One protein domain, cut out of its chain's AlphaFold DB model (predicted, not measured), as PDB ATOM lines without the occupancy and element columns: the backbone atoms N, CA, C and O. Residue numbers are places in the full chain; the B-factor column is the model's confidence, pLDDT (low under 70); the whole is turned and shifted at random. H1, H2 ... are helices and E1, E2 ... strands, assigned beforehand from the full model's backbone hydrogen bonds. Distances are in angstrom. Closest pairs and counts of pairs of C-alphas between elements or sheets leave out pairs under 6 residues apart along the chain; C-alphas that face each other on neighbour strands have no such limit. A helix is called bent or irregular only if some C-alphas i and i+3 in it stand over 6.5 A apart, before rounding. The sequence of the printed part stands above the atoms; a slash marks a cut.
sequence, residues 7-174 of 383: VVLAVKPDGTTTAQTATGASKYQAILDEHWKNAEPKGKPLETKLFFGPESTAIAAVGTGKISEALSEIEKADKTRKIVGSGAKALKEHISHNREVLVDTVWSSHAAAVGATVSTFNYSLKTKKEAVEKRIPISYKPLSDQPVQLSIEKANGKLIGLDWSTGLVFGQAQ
ATOM      1  N   VAL A   7      85.125  -5.371  64.343       90.81
ATOM      2  CA  VAL A   7      86.575  -5.468  64.574       90.81
ATOM      3  C   VAL A   7      87.258  -6.224  63.445       90.81
ATOM      4  O   VAL A   7      86.863  -7.336  63.110       90.81
ATOM      5  N   VAL A   8      88.299  -5.637  62.861       92.19
ATOM      6  CA  VAL A   8      89.196  -6.314  61.918       92.19
ATOM      7  C   VAL A   8      90.451  -6.744  62.665       92.19
ATOM      8  O   VAL A   8      91.158  -5.894  63.201       92.19
ATOM      9  N   LEU A   9      90.732  -8.046  62.673       90.81
ATOM     10  CA  LEU A   9      91.911  -8.636  63.304       90.81
ATOM     11  C   LEU A   9      92.742  -9.387  62.271       90.81
ATOM     12  O   LEU A   9      92.208 -10.173  61.485       90.81
ATOM     13  N   ALA A  10      94.054  -9.173  62.290       89.38
ATOM     14  CA  ALA A  10      94.977  -9.960  61.492       89.38
ATOM     15  C   ALA A  10      95.449 -11.172  62.304       89.38
ATOM     16  O   ALA A  10      95.850 -11.041  63.461       89.38
ATOM     17  N   VAL A  11      95.374 -12.357  61.696       87.50
ATOM     18  CA  VAL A  11      95.614 -13.641  62.366       87.50
ATOM     19  C   VAL A  11      96.739 -14.398  61.673       87.50
ATOM     20  O   VAL A  11      96.717 -14.609  60.456       87.50
ATOM     21  N   LYS A  12      97.735 -14.813  62.449       84.81
ATOM     22  CA  LYS A  12      98.866 -15.618  61.992       84.81
ATOM     23  C   LYS A  12      98.445 -17.076  61.747       84.81
ATOM     24  O   LYS A  12      97.406 -17.514  62.242       84.81
ATOM     25  N   PRO A  13      99.247 -17.872  61.013       81.31
ATOM     26  CA  PRO A  13      98.941 -19.284  60.773       81.31
ATOM     27  C   PRO A  13      98.816 -20.147  62.036       81.31
ATOM     28  O   PRO A  13      98.141 -21.168  61.993       81.31
ATOM     29  N   ASP A  14      99.442 -19.745  63.144       77.56
ATOM     30  CA  ASP A  14      99.328 -20.404  64.453       77.56
ATOM     31  C   ASP A  14      98.042 -20.027  65.222       77.56
ATOM     32  O   ASP A  14      97.803 -20.533  66.316       77.56
ATOM     33  N   GLY A  15      97.204 -19.154  64.651       74.12
ATOM     34  CA  GLY A  15      95.958 -18.670  65.244       74.12
ATOM     35  C   GLY A  15      96.105 -17.456  66.158       74.12
ATOM     36  O   GLY A  15      95.096 -16.922  66.610       74.12
ATOM     37  N   THR A  16      97.324 -16.972  66.398       77.06
ATOM     38  CA  THR A  16      97.554 -15.773  67.212       77.06
ATOM     39  C   THR A  16      97.302 -14.490  66.420       77.06
ATOM     40  O   THR A  16      97.534 -14.438  65.210       77.06
ATOM     41  N   THR A  17      96.836 -13.425  67.075       75.19
ATOM     42  CA  THR A  17      96.697 -12.115  66.416       75.19
ATOM     43  C   THR A  17      97.998 -11.324  66.421       75.19
ATOM     44  O   THR A  17      98.919 -11.588  67.198       75.19
ATOM     45  N   THR A  18      98.095 -10.321  65.549       70.94
ATOM     46  CA  THR A  18      99.220  -9.375  65.568       70.94
ATOM     47  C   THR A  18      99.105  -8.312  66.664       70.94
ATOM     48  O   THR A  18     100.131  -7.814  67.114       70.94
ATOM     49  N   ALA A  19      97.897  -8.018  67.154       61.69
ATOM     50  CA  ALA A  19      97.616  -6.946  68.119       61.69
ATOM     51  C   ALA A  19      97.714  -7.339  69.615       61.69
ATOM     52  O   ALA A  19      97.112  -6.670  70.458       61.69
ATOM     53  N   GLN A  20      98.450  -8.399  69.975       51.16
ATOM     54  CA  GLN A  20      98.409  -9.036  71.310       51.16
ATOM     55  C   GLN A  20      98.691  -8.129  72.532       51.16
ATOM     56  O   GLN A  20      98.431  -8.547  73.657       51.16
ATOM     57  N   THR A  21      99.192  -6.903  72.367       44.88
ATOM     58  CA  THR A  21      99.658  -6.049  73.477       44.88
ATOM     59  C   THR A  21      98.750  -4.870  73.843       44.88
ATOM     60  O   THR A  21      99.045  -4.175  74.813       44.88
ATOM     61  N   ALA A  22      97.637  -4.630  73.139       50.09
ATOM     62  CA  ALA A  22      96.721  -3.539  73.489       50.09
ATOM     63  C   ALA A  22      95.589  -4.013  74.416       50.09
ATOM     64  O   ALA A  22      94.869  -4.960  74.109       50.09
ATOM     65  N   THR A  23      95.374  -3.317  75.533       46.38
ATOM     66  CA  THR A  23      94.392  -3.640  76.591       46.38
ATOM     67  C   THR A  23      92.951  -3.827  76.090       46.38
ATOM     68  O   THR A  23      92.175  -4.526  76.734       46.38
ATOM     69  N   GLY A  24      92.591  -3.248  74.936       52.53
ATOM     70  CA  GLY A  24      91.284  -3.418  74.284       52.53
ATOM     71  C   GLY A  24      91.157  -4.643  73.366       52.53
ATOM     72  O   GLY A  24      90.038  -5.060  73.073       52.53
ATOM     73  N   ALA A  25      92.271  -5.242  72.931       59.28
ATOM     74  CA  ALA A  25      92.289  -6.412  72.048       59.28
ATOM     75  C   ALA A  25      91.939  -7.716  72.787       59.28
ATOM     76  O   ALA A  25      91.404  -8.640  72.179       59.28
ATOM     77  N   SER A  26      92.171  -7.775  74.102       62.19
ATOM     78  CA  SER A  26      92.024  -8.983  74.930       62.19
ATOM     79  C   SER A  26      90.620  -9.599  74.895       62.19
ATOM     80  O   SER A  26      90.485 -10.814  74.759       62.19
ATOM     81  N   LYS A  27      89.558  -8.783  74.941       73.19
ATOM     82  CA  LYS A  27      88.173  -9.291  74.892       73.19
ATOM     83  C   LYS A  27      87.799  -9.880  73.528       73.19
ATOM     84  O   LYS A  27      87.040 -10.840  73.460       73.19
ATOM     85  N   TYR A  28      88.330  -9.313  72.443       77.12
ATOM     86  CA  TYR A  28      88.086  -9.804  71.084       77.12
ATOM     87  C   TYR A  28      88.957 -11.023  70.774       77.12
ATOM     88  O   TYR A  28      88.521 -11.919  70.054       77.12
ATOM     89  N   GLN A  29      90.150 -11.080  71.374       71.12
ATOM     90  CA  GLN A  29      91.041 -12.230  71.307       71.12
ATOM     91  C   GLN A  29      90.396 -13.476  71.909       71.12
ATOM     92  O   GLN A  29      90.444 -14.518  71.274       71.12
ATOM     93  N   ALA A  30      89.737 -13.370  73.066       72.50
ATOM     94  CA  ALA A  30      89.085 -14.517  73.703       72.50
ATOM     95  C   ALA A  30      88.020 -15.172  72.799       72.50
ATOM     96  O   ALA A  30      88.002 -16.390  72.641       72.50
ATOM     97  N   ILE A  31      87.189 -14.355  72.140       75.62
ATOM     98  CA  ILE A  31      86.183 -14.818  71.165       75.62
ATOM     99  C   ILE A  31      86.870 -15.514  69.981       75.62
ATOM    100  O   ILE A  31      86.408 -16.543  69.486       75.62
ATOM    101  N   LEU A  32      87.987 -14.952  69.512       76.19
ATOM    102  CA  LEU A  32      88.739 -15.513  68.400       76.19
ATOM    103  C   LEU A  32      89.416 -16.833  68.791       76.19
ATOM    104  O   LEU A  32      89.302 -17.794  68.049       76.19
ATOM    105  N   ASP A  33      90.041 -16.932  69.960       73.12
ATOM    106  CA  ASP A  33      90.695 -18.157  70.436       73.12
ATOM    107  C   ASP A  33      89.706 -19.324  70.589       73.12
ATOM    108  O   ASP A  33      90.056 -20.473  70.295       73.12
ATOM    109  N   GLU A  34      88.470 -19.027  71.003       73.44
ATOM    110  CA  GLU A  34      87.388 -20.004  71.130       73.44
ATOM    111  C   GLU A  34      86.866 -20.474  69.762       73.44
ATOM    112  O   GLU A  34      86.725 -21.675  69.524       73.44
ATOM    113  N   HIS A  35      86.601 -19.552  68.830       77.69
ATOM    114  CA  HIS A  35      85.921 -19.889  67.574       77.69
ATOM    115  C   HIS A  35      86.850 -20.129  66.378       77.69
ATOM    116  O   HIS A  35      86.474 -20.849  65.452       77.69
ATOM    117  N   TRP A  36      88.062 -19.574  66.378       73.81
ATOM    118  CA  TRP A  36      89.025 -19.725  65.285       73.81
ATOM    119  C   TRP A  36      89.441 -21.181  65.122       73.81
ATOM    120  O   TRP A  36      89.415 -21.684  64.007       73.81
ATOM    121  N   LYS A  37      89.727 -21.899  66.216       71.25
ATOM    122  CA  LYS A  37      90.066 -23.334  66.155       71.25
ATOM    123  C   LYS A  37      88.936 -24.165  65.538       71.25
ATOM    124  O   LYS A  37      89.203 -25.016  64.696       71.25
ATOM    125  N   ASN A  38      87.686 -23.855  65.884       77.88
ATOM    126  CA  ASN A  38      86.498 -24.542  65.364       77.88
ATOM    127  C   ASN A  38      86.234 -24.260  63.877       77.88
ATOM    128  O   ASN A  38      85.530 -25.021  63.221       77.88
ATOM    129  N   ALA A  39      86.779 -23.170  63.332       77.50
ATOM    130  CA  ALA A  39      86.620 -22.813  61.925       77.50
ATOM    131  C   ALA A  39      87.618 -23.522  60.987       77.50
ATOM    132  O   ALA A  39      87.600 -23.243  59.783       77.50
ATOM    133  N   GLU A  40      88.506 -24.366  61.536       75.31
ATOM    134  CA  GLU A  40      89.613 -25.052  60.844       75.31
ATOM    135  C   GLU A  40      90.364 -24.181  59.807       75.31
ATOM    136  O   GLU A  40      90.549 -24.569  58.645       75.31
ATOM    137  N   PRO A  41      90.781 -22.960  60.177       73.19
ATOM    138  CA  PRO A  41      91.387 -22.021  59.253       73.19
ATOM    139  C   PRO A  41      92.774 -22.508  58.850       73.19
ATOM    140  O   PRO A  41      93.578 -22.950  59.670       73.19
ATOM    141  N   LYS A  42      93.092 -22.362  57.563       74.38
ATOM    142  CA  LYS A  42      94.413 -22.732  57.029       74.38
ATOM    143  C   LYS A  42      95.439 -21.613  57.215       74.38
ATOM    144  O   LYS A  42      96.597 -21.778  56.828       74.38
ATOM    145  N   GLY A  43      95.008 -20.466  57.752       74.38
ATOM    146  CA  GLY A  43      95.832 -19.280  57.969       74.38
ATOM    147  C   GLY A  43      96.419 -18.733  56.672       74.38
ATOM    148  O   GLY A  43      97.499 -18.143  56.691       74.38
ATOM    149  N   LYS A  44      95.763 -18.977  55.527       87.75
ATOM    150  CA  LYS A  44      96.279 -18.554  54.220       87.75
ATOM    151  C   LYS A  44      96.242 -17.025  54.107       87.75
ATOM    152  O   LYS A  44      95.373 -16.396  54.712       87.75
ATOM    153  N   PRO A  45      97.134 -16.411  53.307       89.19
ATOM    154  CA  PRO A  45      97.063 -14.977  53.046       89.19
ATOM    155  C   PRO A  45      95.656 -14.560  52.593       89.19
ATOM    156  O   PRO A  45      95.127 -15.122  51.635       89.19
ATOM    157  N   LEU A  46      95.077 -13.569  53.277       91.69
ATOM    158  CA  LEU A  46      93.748 -12.989  53.034       91.69
ATOM    159  C   LEU A  46      92.555 -13.937  53.252       91.69
ATOM    160  O   LEU A  46      91.417 -13.556  52.968       91.69
ATOM    161  N   GLU A  47      92.774 -15.138  53.798       92.25
ATOM    162  CA  GLU A  47      91.679 -16.001  54.241       92.25
ATOM    163  C   GLU A  47      90.872 -15.266  55.310       92.25
ATOM    164  O   GLU A  47      91.384 -14.969  56.384       92.25
ATOM    165  N   THR A  48      89.624 -14.927  54.990       92.56
ATOM    166  CA  THR A  48      88.782 -14.096  55.852       92.56
ATOM    167  C   THR A  48      87.648 -14.934  56.424       92.56
ATOM    168  O   THR A  48      86.923 -15.595  55.677       92.56
ATOM    169  N   LYS A  49      87.484 -14.898  57.747       91.06
ATOM    170  CA  LYS A  49      86.378 -15.532  58.470       91.06
ATOM    171  C   LYS A  49      85.649 -14.485  59.302       91.06
ATOM    172  O   LYS A  49      86.276 -13.587  59.864       91.06
ATOM    173  N   LEU A  50      84.327 -14.606  59.355       91.00
ATOM    174  CA  LEU A  50      83.468 -13.760  60.173       91.00
ATOM    175  C   LEU A  50      83.049 -14.526  61.421       91.00
ATOM    176  O   LEU A  50      82.573 -15.655  61.322       91.00
ATOM    177  N   PHE A  51      83.202 -13.883  62.570       88.44
ATOM    178  CA  PHE A  51      82.756 -14.386  63.858       88.44
ATOM    179  C   PHE A  51      81.809 -13.381  64.492       88.44
ATOM    180  O   PHE A  51      81.974 -12.168  64.336       88.44
ATOM    181  N   PHE A  52      80.825 -13.896  65.216       86.12
ATOM    182  CA  PHE A  52      79.838 -13.091  65.914       86.12
ATOM    183  C   PHE A  52      79.936 -13.400  67.399       86.12
ATOM    184  O   PHE A  52      79.765 -14.544  67.808       86.12
ATOM    185  N   GLY A  53      80.279 -12.381  68.179       76.31
ATOM    186  CA  GLY A  53      80.391 -12.473  69.626       76.31
ATOM    187  C   GLY A  53      79.139 -11.967  70.346       76.31
ATOM    188  O   GLY A  53      78.161 -11.561  69.707       76.31
ATOM    189  N   PRO A  54      79.185 -11.920  71.687       70.75
ATOM    190  CA  PRO A  54      78.155 -11.282  72.498       70.75
ATOM    191  C   PRO A  54      77.892  -9.831  72.067       70.75
ATOM    192  O   PRO A  54      78.736  -9.181  71.438       70.75
ATOM    193  N   GLU A  55      76.712  -9.312  72.419       72.56
ATOM    194  CA  GLU A  55      76.335  -7.906  72.189       72.56
ATOM    195  C   GLU A  55      76.392  -7.463  70.714       72.56
ATOM    196  O   GLU A  55      76.676  -6.302  70.417       72.56
ATOM    197  N   SER A  56      76.128  -8.387  69.782       74.50
ATOM    198  CA  SER A  56      76.160  -8.139  68.331       74.50
ATOM    199  C   SER A  56      77.534  -7.709  67.794       74.50
ATOM    200  O   SER A  56      77.620  -7.062  66.750       74.50
ATOM    201  N   THR A  57      78.620  -8.090  68.473       79.75
ATOM    202  CA  THR A  57      79.988  -7.853  67.993       79.75
ATOM    203  C   THR A  57      80.254  -8.670  66.729       79.75
ATOM    204  O   THR A  57      80.127  -9.892  66.759       79.75
ATOM    205  N   ALA A  58      80.687  -8.029  65.643       89.62
ATOM    206  CA  ALA A  58      81.139  -8.709  64.427       89.62
ATOM    207  C   ALA A  58      82.662  -8.589  64.280       89.62
ATOM    208  O   ALA A  58      83.203  -7.483  64.266       89.62
ATOM    209  N   ILE A  59      83.357  -9.717  64.144       90.19
ATOM    210  CA  ILE A  59      84.815  -9.786  64.001       90.19
ATOM    211  C   ILE A  59      85.153 -10.370  62.630       90.19
ATOM    212  O   ILE A  59      84.744 -11.485  62.313       90.19
ATOM    213  N   ALA A  60      85.924  -9.641  61.825       92.81
ATOM    214  CA  ALA A  60      86.568 -10.172  60.632       92.81
ATOM    215  C   ALA A  60      88.017 -10.527  60.949       92.81
ATOM    216  O   ALA A  60      88.873  -9.657  61.107       92.81
ATOM    217  N   ALA A  61      88.274 -11.824  61.013       91.44
ATOM    218  CA  ALA A  61      89.591 -12.393  61.204       91.44
ATOM    219  C   ALA A  61      90.215 -12.689  59.839       91.44
ATOM    220  O   ALA A  61      89.628 -13.418  59.034       91.44
ATOM    221  N   VAL A  62      91.380 -12.106  59.562       92.81
ATOM    222  CA  VAL A  62      92.028 -12.164  58.248       92.81
ATOM    223  C   VAL A  62      93.411 -12.791  58.370       92.81
ATOM    224  O   VAL A  62      94.286 -12.266  59.054       92.81
ATOM    225  N   GLY A  63      93.624 -13.901  57.669       90.88
ATOM    226  CA  GLY A  63      94.884 -14.631  57.661       90.88
ATOM    227  C   GLY A  63      96.032 -13.814  57.063       90.88
ATOM    228  O   GLY A  63      95.943 -13.315  55.938       90.88
ATOM    229  N   THR A  64      97.149 -13.710  57.778       88.69
ATOM    230  CA  THR A  64      98.365 -13.045  57.281       88.69
ATOM    231  C   THR A  64      99.181 -13.935  56.344       88.69
ATOM    232  O   THR A  64     100.033 -13.440  55.604       88.69
ATOM    233  N   GLY A  65      98.951 -15.254  56.374       86.50
ATOM    234  CA  GLY A  65      99.878 -16.226  55.802       86.50
ATOM    235  C   GLY A  65     101.175 -16.336  56.598       86.50
ATOM    236  O   GLY A  65     101.355 -15.687  57.631       86.50
ATOM    237  N   LYS A  66     102.109 -17.146  56.087       81.88
ATOM    238  CA  LYS A  66     103.487 -17.159  56.587       81.88
ATOM    239  C   LYS A  66     104.119 -15.792  56.318       81.88
ATOM    240  O   LYS A  66     104.199 -15.353  55.168       81.88
ATOM    241  N   ILE A  67     104.537 -15.122  57.382       72.94
ATOM    242  CA  ILE A  67     105.203 -13.826  57.314       72.94
ATOM    243  C   ILE A  67     106.704 -14.104  57.241       72.94
ATOM    244  O   ILE A  67     107.252 -14.743  58.132       72.94
ATOM    245  N   SER A  68     107.354 -13.664  56.165       72.31
ATOM    246  CA  SER A  68     108.819 -13.629  56.110       72.31
ATOM    247  C   SER A  68     109.319 -12.522  57.035       72.31
ATOM    248  O   SER A  68     108.761 -11.425  57.022       72.31
ATOM    249  N   GLU A  69     110.375 -12.778  57.804       66.00
ATOM    250  CA  GLU A  69     111.003 -11.768  58.669       66.00
ATOM    251  C   GLU A  69     111.688 -10.644  57.865       66.00
ATOM    252  O   GLU A  69     111.912  -9.558  58.388       66.00
ATOM    253  N   ALA A  70     111.943 -10.858  56.567       80.69
ATOM    254  CA  ALA A  70     112.691  -9.946  55.698       80.69
ATOM    255  C   ALA A  70     111.824  -9.011  54.822       80.69
ATOM    256  O   ALA A  70     112.273  -8.577  53.765       80.69
ATOM    257  N   LEU A  71     110.571  -8.721  55.199       81.31
ATOM    258  CA  LEU A  71     109.721  -7.816  54.405       81.31
ATOM    259  C   LEU A  71     110.211  -6.365  54.489       81.31
ATOM    260  O   LEU A  71     110.419  -5.838  55.584       81.31
ATOM    261  N   SER A  72     110.298  -5.694  53.341       84.88
ATOM    262  CA  SER A  72     110.510  -4.247  53.277       84.88
ATOM    263  C   SER A  72     109.307  -3.469  53.830       84.88
ATOM    264  O   SER A  72     108.178  -3.969  53.868       84.88
ATOM    265  N   GLU A  73     109.509  -2.204  54.208       81.94
ATOM    266  CA  GLU A  73     108.428  -1.342  54.716       81.94
ATOM    267  C   GLU A  73     107.294  -1.135  53.697       81.94
ATOM    268  O   GLU A  73     106.116  -1.108  54.060       81.94
ATOM    269  N   ILE A  74     107.622  -1.074  52.402       85.06
ATOM    270  CA  ILE A  74     106.629  -0.957  51.324       85.06
ATOM    271  C   ILE A  74     105.774  -2.228  51.237       85.06
ATOM    272  O   ILE A  74     104.548  -2.142  51.117       85.06
ATOM    273  N   GLU A  75     106.390  -3.407  51.335       87.19
ATOM    274  CA  GLU A  75     105.665  -4.680  51.326       87.19
ATOM    275  C   GLU A  75     104.789  -4.842  52.568       87.19
ATOM    276  O   GLU A  75     103.644  -5.285  52.456       87.19
ATOM    277  N   LYS A  76     105.283  -4.444  53.748       86.81
ATOM    278  CA  LYS A  76     104.487  -4.417  54.983       86.81
ATOM    279  C   LYS A  76     103.266  -3.510  54.834       86.81
ATOM    280  O   LYS A  76     102.154  -3.924  55.169       86.81
ATOM    281  N   ALA A  77     103.430  -2.309  54.280       88.62
ATOM    282  CA  ALA A  77     102.327  -1.380  54.040       88.62
ATOM    283  C   ALA A  77     101.315  -1.912  53.005       88.62
ATOM    284  O   ALA A  77     100.103  -1.804  53.195       88.62
ATOM    285  N   ASP A  78     101.772  -2.516  51.906       90.94
ATOM    286  CA  ASP A  78     100.884  -3.129  50.912       90.94
ATOM    287  C   ASP A  78     100.095  -4.317  51.485       90.94
ATOM    288  O   ASP A  78      98.869  -4.382  51.345       90.94
ATOM    289  N   LYS A  79     100.762  -5.220  52.215       91.50
ATOM    290  CA  LYS A  79     100.090  -6.338  52.889       91.50
ATOM    291  C   LYS A  79      99.104  -5.852  53.948       91.50
ATOM    292  O   LYS A  79      97.984  -6.358  53.980       91.50
ATOM    293  N   THR A  80      99.470  -4.844  54.743       92.25
ATOM    294  CA  THR A  80      98.568  -4.218  55.726       92.25
ATOM    295  C   THR A  80      97.299  -3.704  55.046       92.25
ATOM    296  O   THR A  80      96.200  -4.075  55.454       92.25
ATOM    297  N   ARG A  81      97.429  -2.934  53.951       95.12
ATOM    298  CA  ARG A  81      96.277  -2.432  53.176       95.12
ATOM    299  C   ARG A  81      95.354  -3.557  52.718       95.12
ATOM    300  O   ARG A  81      94.138  -3.428  52.834       95.12
ATOM    301  N   LYS A  82      95.917  -4.654  52.202       95.62
ATOM    302  CA  LYS A  82      95.150  -5.801  51.690       95.62
ATOM    303  C   LYS A  82      94.433  -6.566  52.802       95.62
ATOM    304  O   LYS A  82      93.250  -6.863  52.655       95.62
ATOM    305  N   ILE A  83      95.126  -6.852  53.904       94.50
ATOM    306  CA  ILE A  83      94.577  -7.566  55.065       94.50
ATOM    307  C   ILE A  83      93.418  -6.770  55.660       94.50
ATOM    308  O   ILE A  83      92.287  -7.256  55.723       94.50
ATOM    309  N   VAL A  84      93.680  -5.510  56.007       95.38
ATOM    310  CA  VAL A  84      92.676  -4.629  56.598       95.38
ATOM    311  C   VAL A  84      91.527  -4.382  55.626       95.38
ATOM    312  O   VAL A  84      90.359  -4.459  56.006       95.38
ATOM    313  N   GLY A  85      91.842  -4.151  54.351       96.69
ATOM    314  CA  GLY A  85      90.848  -3.941  53.311       96.69
ATOM    315  C   GLY A  85      89.895  -5.130  53.157       96.69
ATOM    316  O   GLY A  85      88.686  -4.919  53.049       96.69
ATOM    317  N   SER A  86      90.418  -6.363  53.203       96.31
ATOM    318  CA  SER A  86      89.619  -7.595  53.154       96.31
ATOM    319  C   SER A  86      88.665  -7.695  54.343       96.31
ATOM    320  O   SER A  86      87.462  -7.881  54.153       96.31
ATOM    321  N   GLY A  87      89.174  -7.488  55.561       95.31
ATOM    322  CA  GLY A  87      88.360  -7.550  56.775       95.31
ATOM    323  C   GLY A  87      87.277  -6.471  56.813       95.31
ATOM    324  O   GLY A  87      86.107  -6.769  57.046       95.31
ATOM    325  N   ALA A  88      87.629  -5.226  56.485       94.75
ATOM    326  CA  ALA A  88      86.677  -4.119  56.429       94.75
ATOM    327  C   ALA A  88      85.577  -4.355  55.377       94.75
ATOM    328  O   ALA A  88      84.406  -4.057  55.623       94.75
ATOM    329  N   LYS A  89      85.927  -4.937  54.221       93.69
ATOM    330  CA  LYS A  89      84.956  -5.313  53.187       93.69
ATOM    331  C   LYS A  89      84.025  -6.426  53.664       93.69
ATOM    332  O   LYS A  89      82.827  -6.332  53.413       93.69
ATOM    333  N   ALA A  90      84.554  -7.435  54.357       93.69
ATOM    334  CA  ALA A  90      83.759  -8.523  54.916       93.69
ATOM    335  C   ALA A  90      82.771  -8.023  55.981       93.69
ATOM    336  O   ALA A  90      81.625  -8.451  55.990       93.69
ATOM    337  N   LEU A  91      83.168  -7.061  56.822       91.44
ATOM    338  CA  LEU A  91      82.282  -6.484  57.841       91.44
ATOM    339  C   LEU A  91      81.197  -5.570  57.275       91.44
ATOM    340  O   LEU A  91      80.163  -5.410  57.916       91.44
ATOM    341  N   LYS A  92      81.410  -4.960  56.101       86.62
ATOM    342  CA  LYS A  92      80.587  -3.862  55.563       86.62
ATOM    343  C   LYS A  92      79.077  -4.128  55.586       86.62
ATOM    344  O   LYS A  92      78.317  -3.183  55.799       86.62
ATOM    345  N   GLU A  93      78.646  -5.366  55.346       82.50
ATOM    346  CA  GLU A  93      77.223  -5.744  55.321       82.50
ATOM    347  C   GLU A  93      76.656  -6.138  56.693       82.50
ATOM    348  O   GLU A  93      75.440  -6.173  56.857       82.50
ATOM    349  N   HIS A  94      77.516  -6.367  57.687       83.50
ATOM    350  CA  HIS A  94      77.153  -6.837  59.028       83.50
ATOM    351  C   HIS A  94      77.215  -5.741  60.104       83.50
ATOM    352  O   HIS A  94      76.879  -5.990  61.256       83.50
ATOM    353  N   ILE A  95      77.614  -4.523  59.728       77.38
ATOM    354  CA  ILE A  95      77.736  -3.352  60.615       77.38
ATOM    355  C   ILE A  95      76.758  -2.227  60.227       77.38
ATOM    356  O   ILE A  95      77.041  -1.039  60.383       77.38
ATOM    357  N   SER A  96      75.603  -2.580  59.654       69.12
ATOM    358  CA  SER A  96      74.592  -1.618  59.183       69.12
ATOM    359  C   SER A  96      74.044  -0.726  60.303       69.12
ATOM    360  O   SER A  96      73.797   0.453  60.067       69.12
ATOM    361  N   HIS A  97      73.895  -1.269  61.514       67.50
ATOM    362  CA  HIS A  97      73.338  -0.558  62.671       67.50
ATOM    363  C   HIS A  97      74.375   0.246  63.466       67.50
ATOM    364  O   HIS A  97      74.012   1.227  64.107       67.50
ATOM    365  N   ASN A  98      75.655  -0.137  63.400       74.31
ATOM    366  CA  ASN A  98      76.758   0.559  64.056       74.31
ATOM    367  C   ASN A  98      77.934   0.691  63.085       74.31
ATOM    368  O   ASN A  98      78.716  -0.239  62.902       74.31
ATOM    369  N   ARG A  99      78.048   1.853  62.435       84.00
ATOM    370  CA  ARG A  99      79.036   2.142  61.382       84.00
ATOM    371  C   ARG A  99      80.426   2.442  61.954       84.00
ATOM    372  O   ARG A  99      81.127   3.286  61.408       84.00
ATOM    373  N   GLU A 100      80.826   1.782  63.035       88.88
ATOM    374  CA  GLU A 100      82.153   1.912  63.636       88.88
ATOM    375  C   GLU A 100      82.918   0.589  63.560       88.88
ATOM    376  O   GLU A 100      82.374  -0.473  63.870       88.88
ATOM    377  N   VAL A 101      84.183   0.651  63.139       91.06
ATOM    378  CA  VAL A 101      85.072  -0.509  63.040       91.06
ATOM    379  C   VAL A 101      86.421  -0.207  63.683       91.06
ATOM    380  O   VAL A 101      87.103   0.745  63.299       91.06
ATOM    381  N   LEU A 102      86.824  -1.055  64.627       91.25
ATOM    382  CA  LEU A 102      88.175  -1.092  65.174       91.25
ATOM    383  C   LEU A 102      89.074  -1.936  64.269       91.25
ATOM    384  O   LEU A 102      88.667  -2.992  63.789       91.25
ATOM    385  N   VAL A 103      90.294  -1.476  64.028       91.56
ATOM    386  CA  VAL A 103      91.184  -2.070  63.027       91.56
ATOM    387  C   VAL A 103      92.546  -2.371  63.631       91.56
ATOM    388  O   VAL A 103      93.224  -1.470  64.124       91.56
ATOM    389  N   ASP A 104      92.971  -3.627  63.549       89.56
ATOM    390  CA  ASP A 104      94.360  -4.016  63.783       89.56
ATOM    391  C   ASP A 104      95.284  -3.296  62.785       89.56
ATOM    392  O   ASP A 104      95.107  -3.389  61.567       89.56
ATOM    393  N   THR A 105      96.261  -2.549  63.302       87.88
ATOM    394  CA  THR A 105      97.210  -1.783  62.484       87.88
ATOM    395  C   THR A 105      98.238  -2.672  61.786       87.88
ATOM    396  O   THR A 105      98.913  -2.209  60.866       87.88
ATOM    397  N   VAL A 106      98.345  -3.941  62.192       87.12
ATOM    398  CA  VAL A 106      99.266  -4.956  61.676       87.12
ATOM    399  C   VAL A 106     100.717  -4.464  61.722       87.12
ATOM    400  O   VAL A 106     101.355  -4.554  62.766       87.12
ATOM    401  N   TRP A 107     101.233  -3.898  60.625       86.19
ATOM    402  CA  TRP A 107     102.574  -3.306  60.553       86.19
ATOM    403  C   TRP A 107     102.577  -1.788  60.361       86.19
ATOM    404  O   TRP A 107     103.613  -1.161  60.546       86.19
ATOM    405  N   SER A 108     101.465  -1.184  59.932       87.69
ATOM    406  CA  SER A 108     101.422   0.242  59.611       87.69
ATOM    407  C   SER A 108     100.033   0.828  59.823       87.69
ATOM    408  O   SER A 108      99.103   0.562  59.062       87.69
ATOM    409  N   SER A 109      99.915   1.697  60.827       90.06
ATOM    410  CA  SER A 109      98.671   2.399  61.149       90.06
ATOM    411  C   SER A 109      98.140   3.229  59.971       90.06
ATOM    412  O   SER A 109      96.966   3.125  59.615       90.06
ATOM    413  N   HIS A 110      99.019   3.946  59.265       91.62
ATOM    414  CA  HIS A 110      98.662   4.655  58.035       91.62
ATOM    415  C   HIS A 110      98.104   3.719  56.958       91.62
ATOM    416  O   HIS A 110      97.028   3.953  56.407       91.62
ATOM    417  N   ALA A 111      98.815   2.629  56.658       93.31
ATOM    418  CA  ALA A 111      98.400   1.683  55.630       93.31
ATOM    419  C   ALA A 111      97.078   0.983  55.988       93.31
ATOM    420  O   ALA A 111      96.249   0.744  55.110       93.31
ATOM    421  N   ALA A 112      96.860   0.687  57.270       94.31
ATOM    422  CA  ALA A 112      95.608   0.142  57.773       94.31
ATOM    423  C   ALA A 112      94.445   1.120  57.546       94.31
ATOM    424  O   ALA A 112      93.443   0.742  56.935       94.31
ATOM    425  N   ALA A 113      94.603   2.388  57.935       95.00
ATOM    426  CA  ALA A 113      93.593   3.424  57.717       95.00
ATOM    427  C   ALA A 113      93.259   3.615  56.226       95.00
ATOM    428  O   ALA A 113      92.079   3.659  55.860       95.00
ATOM    429  N   VAL A 114      94.276   3.644  55.351       96.19
ATOM    430  CA  VAL A 114      94.076   3.689  53.891       96.19
ATOM    431  C   VAL A 114      93.285   2.467  53.432       96.19
ATOM    432  O   VAL A 114      92.251   2.617  52.786       96.19
ATOM    433  N   GLY A 115      93.742   1.258  53.780       96.69
ATOM    434  CA  GLY A 115      93.139  -0.008  53.358       96.69
ATOM    435  C   GLY A 115      91.670  -0.129  53.753       96.69
ATOM    436  O   GLY A 115      90.840  -0.474  52.912       96.69
ATOM    437  N   ALA A 116      91.344   0.217  54.999       95.75
ATOM    438  CA  ALA A 116      89.978   0.224  55.513       95.75
ATOM    439  C   ALA A 116      89.080   1.218  54.761       95.75
ATOM    440  O   ALA A 116      87.976   0.873  54.341       95.75
ATOM    441  N   THR A 117      89.578   2.438  54.547       95.50
ATOM    442  CA  THR A 117      88.819   3.524  53.910       95.50
ATOM    443  C   THR A 117      88.534   3.231  52.437       95.50
ATOM    444  O   THR A 117      87.419   3.442  51.953       95.50
ATOM    445  N   VAL A 118      89.523   2.730  51.692       95.31
ATOM    446  CA  VAL A 118      89.383   2.523  50.242       95.31
ATOM    447  C   VAL A 118      88.664   1.226  49.886       95.31
ATOM    448  O   VAL A 118      88.109   1.132  48.790       95.31
ATOM    449  N   SER A 119      88.667   0.206  50.753       94.62
ATOM    450  CA  SER A 119      88.038  -1.085  50.439       94.62
ATOM    451  C   SER A 119      86.515  -1.059  50.560       94.62
ATOM    452  O   SER A 119      85.826  -1.863  49.926       94.62
ATOM    453  N   THR A 120      85.981  -0.130  51.351       91.94
ATOM    454  CA  THR A 120      84.544  -0.011  51.604       91.94
ATOM    455  C   THR A 120      83.878   1.125  50.846       91.94
ATOM    456  O   THR A 120      82.655   1.266  50.959       91.94
ATOM    457  N   PHE A 121      84.634   1.832  49.997       91.50
ATOM    458  CA  PHE A 121      84.111   2.804  49.043       91.50
ATOM    459  C   PHE A 121      82.843   2.282  48.354       91.50
ATOM    460  O   PHE A 121      82.747   1.116  47.955       91.50
ATOM    461  N   ASN A 122      81.828   3.138  48.287       88.56
ATOM    462  CA  ASN A 122      80.532   2.790  47.732       88.56
ATOM    463  C   ASN A 122      79.916   4.002  47.049       88.56
ATOM    464  O   ASN A 122      79.294   4.835  47.706       88.56
ATOM    465  N   TYR A 123      80.053   4.071  45.731       87.75
ATOM    466  CA  TYR A 123      79.327   5.049  44.945       87.75
ATOM    467  C   TYR A 123      77.987   4.460  44.492       87.75
ATOM    468  O   TYR A 123      77.931   3.411  43.849       87.75
ATOM    469  N   SER A 124      76.883   5.119  44.845       86.50
ATOM    470  CA  SER A 124      75.554   4.716  44.389       86.50
ATOM    471  C   SER A 124      74.606   5.905  44.308       86.50
ATOM    472  O   SER A 124      74.548   6.741  45.208       86.50
ATOM    473  N   LEU A 125      73.802   5.931  43.249       87.50
ATOM    474  CA  LEU A 125      72.710   6.890  43.067       87.50
ATOM    475  C   LEU A 125      71.340   6.281  43.392       87.50
ATOM    476  O   LEU A 125      70.310   6.925  43.221       87.50
ATOM    477  N   LYS A 126      71.307   5.028  43.865       87.12
ATOM    478  CA  LYS A 126      70.064   4.370  44.269       87.12
ATOM    479  C   LYS A 126      69.443   5.114  45.457       87.12
ATOM    480  O   LYS A 126      70.117   5.390  46.448       87.12
ATOM    481  N   THR A 127      68.146   5.384  45.361       88.50
ATOM    482  CA  THR A 127      67.373   6.148  46.354       88.50
ATOM    483  C   THR A 127      66.641   5.273  47.369       88.50
ATOM    484  O   THR A 127      66.136   5.789  48.362       88.50
ATOM    485  N   LYS A 128      66.600   3.948  47.157       90.06
ATOM    486  CA  LYS A 128      66.038   2.999  48.131       90.06
ATOM    487  C   LYS A 128      66.746   3.142  49.478       90.06
ATOM    488  O   LYS A 128      67.970   3.292  49.507       90.06
ATOM    489  N   LYS A 129      65.989   3.053  50.572       84.25
ATOM    490  CA  LYS A 129      66.478   3.265  51.942       84.25
ATOM    491  C   LYS A 129      67.728   2.437  52.245       84.25
ATOM    492  O   LYS A 129      68.728   2.993  52.681       84.25
ATOM    493  N   GLU A 130      67.731   1.156  51.889       81.62
ATOM    494  CA  GLU A 130      68.861   0.253  52.140       81.62
ATOM    495  C   GLU A 130      70.121   0.694  51.375       81.62
ATOM    496  O   GLU A 130      71.246   0.562  51.854       81.62
ATOM    497  N   ALA A 131      69.953   1.243  50.168       82.19
ATOM    498  CA  ALA A 131      71.067   1.766  49.386       82.19
ATOM    499  C   ALA A 131      71.577   3.109  49.930       82.19
ATOM    500  O   ALA A 131      72.775   3.374  49.862       82.19
ATOM    501  N   VAL A 132      70.690   3.940  50.486       81.81
ATOM    502  CA  VAL A 132      71.055   5.180  51.188       81.81
ATOM    503  C   VAL A 132      71.860   4.855  52.447       81.81
ATOM    504  O   VAL A 132      72.946   5.397  52.622       81.81
ATOM    505  N   GLU A 133      71.398   3.915  53.268       80.69
ATOM    506  CA  GLU A 133      72.089   3.482  54.488       80.69
ATOM    507  C   GLU A 133      73.481   2.906  54.186       80.69
ATOM    508  O   GLU A 133      74.462   3.256  54.842       80.69
ATOM    509  N   LYS A 134      73.615   2.113  53.112       80.00
ATOM    510  CA  LYS A 134      74.914   1.584  52.651       80.00
ATOM    511  C   LYS A 134      75.906   2.665  52.179       80.00
ATOM    512  O   LYS A 134      77.073   2.325  51.950       80.00
ATOM    513  N   ARG A 135      75.482   3.925  51.999       78.88
ATOM    514  CA  ARG A 135      76.351   5.068  51.638       78.88
ATOM    515  C   ARG A 135      76.872   5.851  52.837       78.88
ATOM    516  O   ARG A 135      77.862   6.555  52.686       78.88
ATOM    517  N   ILE A 136      76.246   5.726  54.009       81.94
ATOM    518  CA  ILE A 136      76.702   6.408  55.230       81.94
ATOM    519  C   ILE A 136      78.141   5.966  55.515       81.94
ATOM    520  O   ILE A 136      78.346   4.764  55.623       81.94
ATOM    521  N   PRO A 137      79.151   6.841  55.620       84.00
ATOM    522  CA  PRO A 137      80.538   6.412  55.810       84.00
ATOM    523  C   PRO A 137      80.737   5.506  57.035       84.00
ATOM    524  O   PRO A 137      80.031   5.636  58.033       84.00
ATOM    525  N   ILE A 138      81.690   4.572  56.951       89.94
ATOM    526  CA  ILE A 138      82.138   3.785  58.109       89.94
ATOM    527  C   ILE A 138      83.220   4.594  58.822       89.94
ATOM    528  O   ILE A 138      84.180   5.039  58.194       89.94
ATOM    529  N   SER A 139      83.058   4.776  60.126       91.12
ATOM    530  CA  SER A 139      84.068   5.325  61.019       91.12
ATOM    531  C   SER A 139      85.070   4.231  61.379       91.12
ATOM    532  O   SER A 139      84.704   3.220  61.979       91.12
ATOM    533  N   TYR A 140      86.334   4.421  61.010       92.00
ATOM    534  CA  TYR A 140      87.415   3.505  61.362       92.00
ATOM    535  C   TYR A 140      88.285   4.099  62.463       92.00
ATOM    536  O   TYR A 140      88.687   5.262  62.386       92.00
ATOM    537  N   LYS A 141      88.642   3.273  63.448       91.31
ATOM    538  CA  LYS A 141      89.586   3.622  64.516       91.31
ATOM    539  C   LYS A 141      90.658   2.538  64.644       91.31
ATOM    540  O   LYS A 141      90.345   1.363  64.430       91.31
ATOM    541  N   PRO A 142      91.899   2.890  65.008       89.88
ATOM    542  CA  PRO A 142      92.907   1.883  65.284       89.88
ATOM    543  C   PRO A 142      92.518   1.126  66.560       89.88
ATOM    544  O   PRO A 142      92.066   1.726  67.536       89.88
ATOM    545  N   LEU A 143      92.691  -0.195  66.563       85.50
ATOM    546  CA  LEU A 143      92.538  -1.024  67.764       85.50
ATOM    547  C   LEU A 143      93.672  -0.753  68.768       85.50
ATOM    548  O   LEU A 143      93.474  -0.831  69.979       85.50
ATOM    549  N   SER A 144      94.851  -0.413  68.248       74.50
ATOM    550  CA  SER A 144      96.040  -0.004  68.989       74.50
ATOM    551  C   SER A 144      96.745   1.105  68.223       74.50
ATOM    552  O   SER A 144      96.955   0.963  67.018       74.50
ATOM    553  N   ASP A 145      97.134   2.189  68.888       62.31
ATOM    554  CA  ASP A 145      97.851   3.264  68.206       62.31
ATOM    555  C   ASP A 145      99.334   2.888  68.044       62.31
ATOM    556  O   ASP A 145     100.065   2.751  69.024       62.31
ATOM    557  N   GLN A 146      99.752   2.635  66.804       61.38
ATOM    558  CA  GLN A 146     101.133   2.307  66.431       61.38
ATOM    559  C   GLN A 146     101.550   3.212  65.261       61.38
ATOM    560  O   GLN A 146     101.416   2.820  64.094       61.38
ATOM    561  N   PRO A 147     101.975   4.460  65.525       58.03
ATOM    562  CA  PRO A 147     102.381   5.374  64.466       58.03
ATOM    563  C   PRO A 147     103.649   4.860  63.770       58.03
ATOM    564  O   PRO A 147     104.598   4.441  64.429       58.03
ATOM    565  N   VAL A 148     103.693   4.929  62.435       55.97
ATOM    566  CA  VAL A 148     104.916   4.662  61.662       55.97
ATOM    567  C   VAL A 148     105.495   5.995  61.200       55.97
ATOM    568  O   VAL A 148     104.829   6.793  60.540       55.97
ATOM    569  N   GLN A 149     106.757   6.257  61.525       51.81
ATOM    570  CA  GLN A 149     107.490   7.372  60.931       51.81
ATOM    571  C   GLN A 149     108.232   6.866  59.693       51.81
ATOM    572  O   GLN A 149     109.016   5.928  59.784       51.81
ATOM    573  N   LEU A 150     108.008   7.484  58.529       44.41
ATOM    574  CA  LEU A 150     108.909   7.286  57.395       44.41
ATOM    575  C   LEU A 150     110.183   8.097  57.634       44.41
ATOM    576  O   LEU A 150     110.151   9.327  57.606       44.41
ATOM    577  N   SER A 151     111.310   7.415  57.811       39.25
ATOM    578  CA  SER A 151     112.630   8.020  57.671       39.25
ATOM    579  C   SER A 151     113.014   8.016  56.191       39.25
ATOM    580  O   SER A 151     113.436   6.998  55.648       39.25
ATOM    581  N   ILE A 152     112.869   9.154  55.518       42.38
ATOM    582  CA  ILE A 152     113.604   9.411  54.278       42.38
ATOM    583  C   ILE A 152     114.614  10.478  54.661       42.38
ATOM    584  O   ILE A 152     114.241  11.628  54.868       42.38
ATOM    585  N   GLU A 153     115.870  10.087  54.836       41.75
ATOM    586  CA  GLU A 153     116.958  10.840  55.483       41.75
ATOM    587  C   GLU A 153     117.319  12.211  54.848       41.75
ATOM    588  O   GLU A 153     118.391  12.745  55.116       41.75
ATOM    589  N   LYS A 154     116.475  12.828  54.001       41.34
ATOM    590  CA  LYS A 154     116.785  14.073  53.267       41.34
ATOM    591  C   LYS A 154     115.618  15.056  53.058       41.34
ATOM    592  O   LYS A 154     115.569  15.719  52.025       41.34
ATOM    593  N   ALA A 155     114.696  15.218  54.007       42.03
ATOM    594  CA  ALA A 155     113.736  16.334  53.969       42.03
ATOM    595  C   ALA A 155     113.777  17.141  55.277       42.03
ATOM    596  O   ALA A 155     113.231  16.747  56.304       42.03
ATOM    597  N   ASN A 156     114.489  18.269  55.234       43.28
ATOM    598  CA  ASN A 156     114.709  19.183  56.353       43.28
ATOM    599  C   ASN A 156     113.399  19.786  56.895       43.28
ATOM    600  O   ASN A 156     112.744  20.555  56.198       43.28
ATOM    601  N   GLY A 157     113.115  19.550  58.183       50.41
ATOM    602  CA  GLY A 157     112.384  20.514  59.017       50.41
ATOM    603  C   GLY A 157     110.883  20.275  59.215       50.41
ATOM    604  O   GLY A 157     110.089  21.141  58.875       50.41
ATOM    605  N   LYS A 158     110.543  19.155  59.875       50.31
ATOM    606  CA  LYS A 158     109.209  18.627  60.262       50.31
ATOM    607  C   LYS A 158     108.470  17.870  59.155       50.31
ATOM    608  O   LYS A 158     107.690  18.419  58.385       50.31
ATOM    609  N   LEU A 159     108.705  16.559  59.146       59.06
ATOM    610  CA  LEU A 159     107.951  15.570  58.381       59.06
ATOM    611  C   LEU A 159     106.525  15.449  58.927       59.06
ATOM    612  O   LEU A 159     106.318  15.471  60.142       59.06
ATOM    613  N   ILE A 160     105.557  15.245  58.037       63.97
ATOM    614  CA  ILE A 160     104.260  14.698  58.435       63.97
ATOM    615  C   ILE A 160     104.451  13.195  58.672       63.97
ATOM    616  O   ILE A 160     104.890  12.477  57.772       63.97
ATOM    617  N   GLY A 161     104.159  12.725  59.887       69.94
ATOM    618  CA  GLY A 161     104.216  11.303  60.226       69.94
ATOM    619  C   GLY A 161     103.174  10.486  59.452       69.94
ATOM    620  O   GLY A 161     102.064  10.953  59.195       69.94
ATOM    621  N   LEU A 162     103.511   9.246  59.084       80.12
ATOM    622  CA  LEU A 162     102.539   8.307  58.525       80.12
ATOM    623  C   LEU A 162     101.819   7.567  59.660       80.12
ATOM    624  O   LEU A 162     102.051   6.390  59.944       80.12
ATOM    625  N   ASP A 163     100.910   8.285  60.304       86.81
ATOM    626  CA  ASP A 163     100.011   7.757  61.322       86.81
ATOM    627  C   ASP A 163      98.609   7.431  60.771       86.81
ATOM    628  O   ASP A 163      98.327   7.524  59.571       86.81
ATOM    629  N   TRP A 164      97.719   7.021  61.675       89.75
ATOM    630  CA  TRP A 164      96.325   6.714  61.365       89.75
ATOM    631  C   TRP A 164      95.604   7.882  60.680       89.75
ATOM    632  O   TRP A 164      94.890   7.694  59.694       89.75
ATOM    633  N   SER A 165      95.788   9.096  61.203       90.00
ATOM    634  CA  SER A 165      95.069  10.290  60.763       90.00
ATOM    635  C   SER A 165      95.445  10.666  59.333       90.00
ATOM    636  O   SER A 165      94.567  10.939  58.511       90.00
ATOM    637  N   THR A 166      96.731  10.573  58.991       91.62
ATOM    638  CA  THR A 166      97.193  10.832  57.626       91.62
ATOM    639  C   THR A 166      96.749   9.732  56.670       91.62
ATOM    640  O   THR A 166      96.387  10.021  55.530       91.62
ATOM    641  N   GLY A 167      96.667   8.483  57.142       93.94
ATOM    642  CA  GLY A 167      96.125   7.371  56.363       93.94
ATOM    643  C   GLY A 167      94.636   7.524  56.038       93.94
ATOM    644  O   GLY A 167      94.221   7.230  54.915       93.94
ATOM    645  N   LEU A 168      93.833   8.057  56.968       94.31
ATOM    646  CA  LEU A 168      92.431   8.398  56.699       94.31
ATOM    647  C   LEU A 168      92.317   9.459  55.599       94.31
ATOM    648  O   LEU A 168      91.531   9.280  54.670       94.31
ATOM    649  N   VAL A 169      93.128  10.523  55.660       95.75
ATOM    650  CA  VAL A 169      93.129  11.580  54.633       95.75
ATOM    651  C   VAL A 169      93.531  11.020  53.267       95.75
ATOM    652  O   VAL A 169      92.869  11.300  52.272       95.75
ATOM    653  N   PHE A 170      94.555  10.164  53.199       95.88
ATOM    654  CA  PHE A 170      94.964   9.512  51.948       95.88
ATOM    655  C   PHE A 170      93.849   8.634  51.366       95.88
ATOM    656  O   PHE A 170      93.557   8.704  50.170       95.88
ATOM    657  N   GLY A 171      93.194   7.830  52.208       96.81
ATOM    658  CA  GLY A 171      92.067   7.002  51.788       96.81
ATOM    659  C   GLY A 171      90.873   7.829  51.298       96.81
ATOM    660  O   GLY A 171      90.263   7.489  50.283       96.81
ATOM    661  N   GLN A 172      90.561   8.934  51.980       97.19
ATOM    662  CA  GLN A 172      89.498   9.870  51.594       97.19
ATOM    663  C   GLN A 172      89.806  10.558  50.263       97.19
ATOM    664  O   GLN A 172      88.947  10.580  49.389       97.19
ATOM    665  N   ALA A 173      91.041  11.018  50.062       98.19
ATOM    666  CA  ALA A 173      91.480  11.613  48.805       98.19
ATOM    667  C   ALA A 173      91.373  10.621  47.637       98.19
ATOM    668  O   ALA A 173      90.862  10.950  46.570       98.19
ATOM    669  N   GLN A 174      91.783   9.365  47.838       97.75
ATOM    670  CA  GLN A 174      91.624   8.343  46.803       97.75
ATOM    671  C   GLN A 174      90.144   8.062  46.496       97.75
ATOM    672  O   GLN A 174      89.778   7.860  45.337       97.75
TER     673      GLN A 174
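This is residues 7 to 174 of the 383 residues of the protein "CYTOSOL_AP domain-containing protein" of Puccinia graminis f. sp. tritici (strain CRL 75-36-700-3 / race SCCL) (UniProt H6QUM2). A strongly twisted sheet of five strands forms the middle, with H2 and H3 packed on one face and H1 on the other, and H5 beside H3 past the edge strand E5. H4 lies far out on the chain between H3 and E5, touching no helix, and residues 152 to 158 stick out as a free loop. The printed part has 168 residues, in the order E1 H1 E2 E3 H2 E4 H3 H4 E5 H5; the mixed sheet runs E2 E3 E1 E4 E5. The class is mixed, helices and strands, with under half of the residues, 83, in named elements. The whole is compact, with a radius of gyration of the C-alphas of 16.3 A and spans of 49 by 43 by 27 A.

E1, residues 7 to 11, begins at C-alpha 7 (86.575, -5.468, 64.574). H1, residues 26 to 38, spans 19.1 A and is only just irregular: C-alphas 34 and 37 are 6.6 A apart. E2 is residues 48 to 52 and E3 residues 58 to 63, 16.4 A. H2, residues 73 to 91, spans 26.8 A from C-alpha 73 (108.428, -1.342, 54.716). E4 is residues 100 to 103, H3 residues 109 to 119, 15.5 A, H4 residues 129 to 133 and E5 residues 139 to 142. H5, residues 164 to 174, 15.4 A, ends at C-alpha 174 (91.624, 8.343, 46.803).

E2 and E3 form an antiparallel hairpin, with N 49 and O 61 2.9 A apart. E3 and E1 are parallel, N 9 to O 60 2.9 A; E1 and E4 are parallel, N 8 to O 102 2.8 A; E4 and E5 are parallel, N 101 to O 139 2.9 A. Helices on both faces make three layers. E3, H2, E4 are a split strand-helix-strand unit, with E1 between the two strands; E4, H3 H4, E5 are a strand-helix-strand unit of parallel neighbours; both crossovers are right-handed. H2 is at a height of 6.8 A over the sheet; its closest C-alphas to E3 are those of Gly 87 and Ala 60, 5.0 A. H3, on the same face, touches H2 at Gly 115 and Arg 81, C-alphas 4.0 A apart, at a steep tilt of 45 degrees. H1 is on the opposite face, at a height of 9.2 A. H5 touches H3, closest C-alphas Gly 167 and His 110, 4.1 A, and only grazes the sheet with residues 164 to 168. H4 is not on the sheet. Every O i to N i+4 pair is within hydrogen-bond range in H2, H3, H4 and H5, and 6 of 9 in H1.

The C-alphas farthest apart, of Asn 38 and Asn 156, are 52.8 A apart. The printed part has no cut. The links E1 to H1 and E5 to H5 are long. Mean pLDDT of the printed part is 80.8; residues 19 to 26, 69, 96 to 97 and 145 to 161 are under 70.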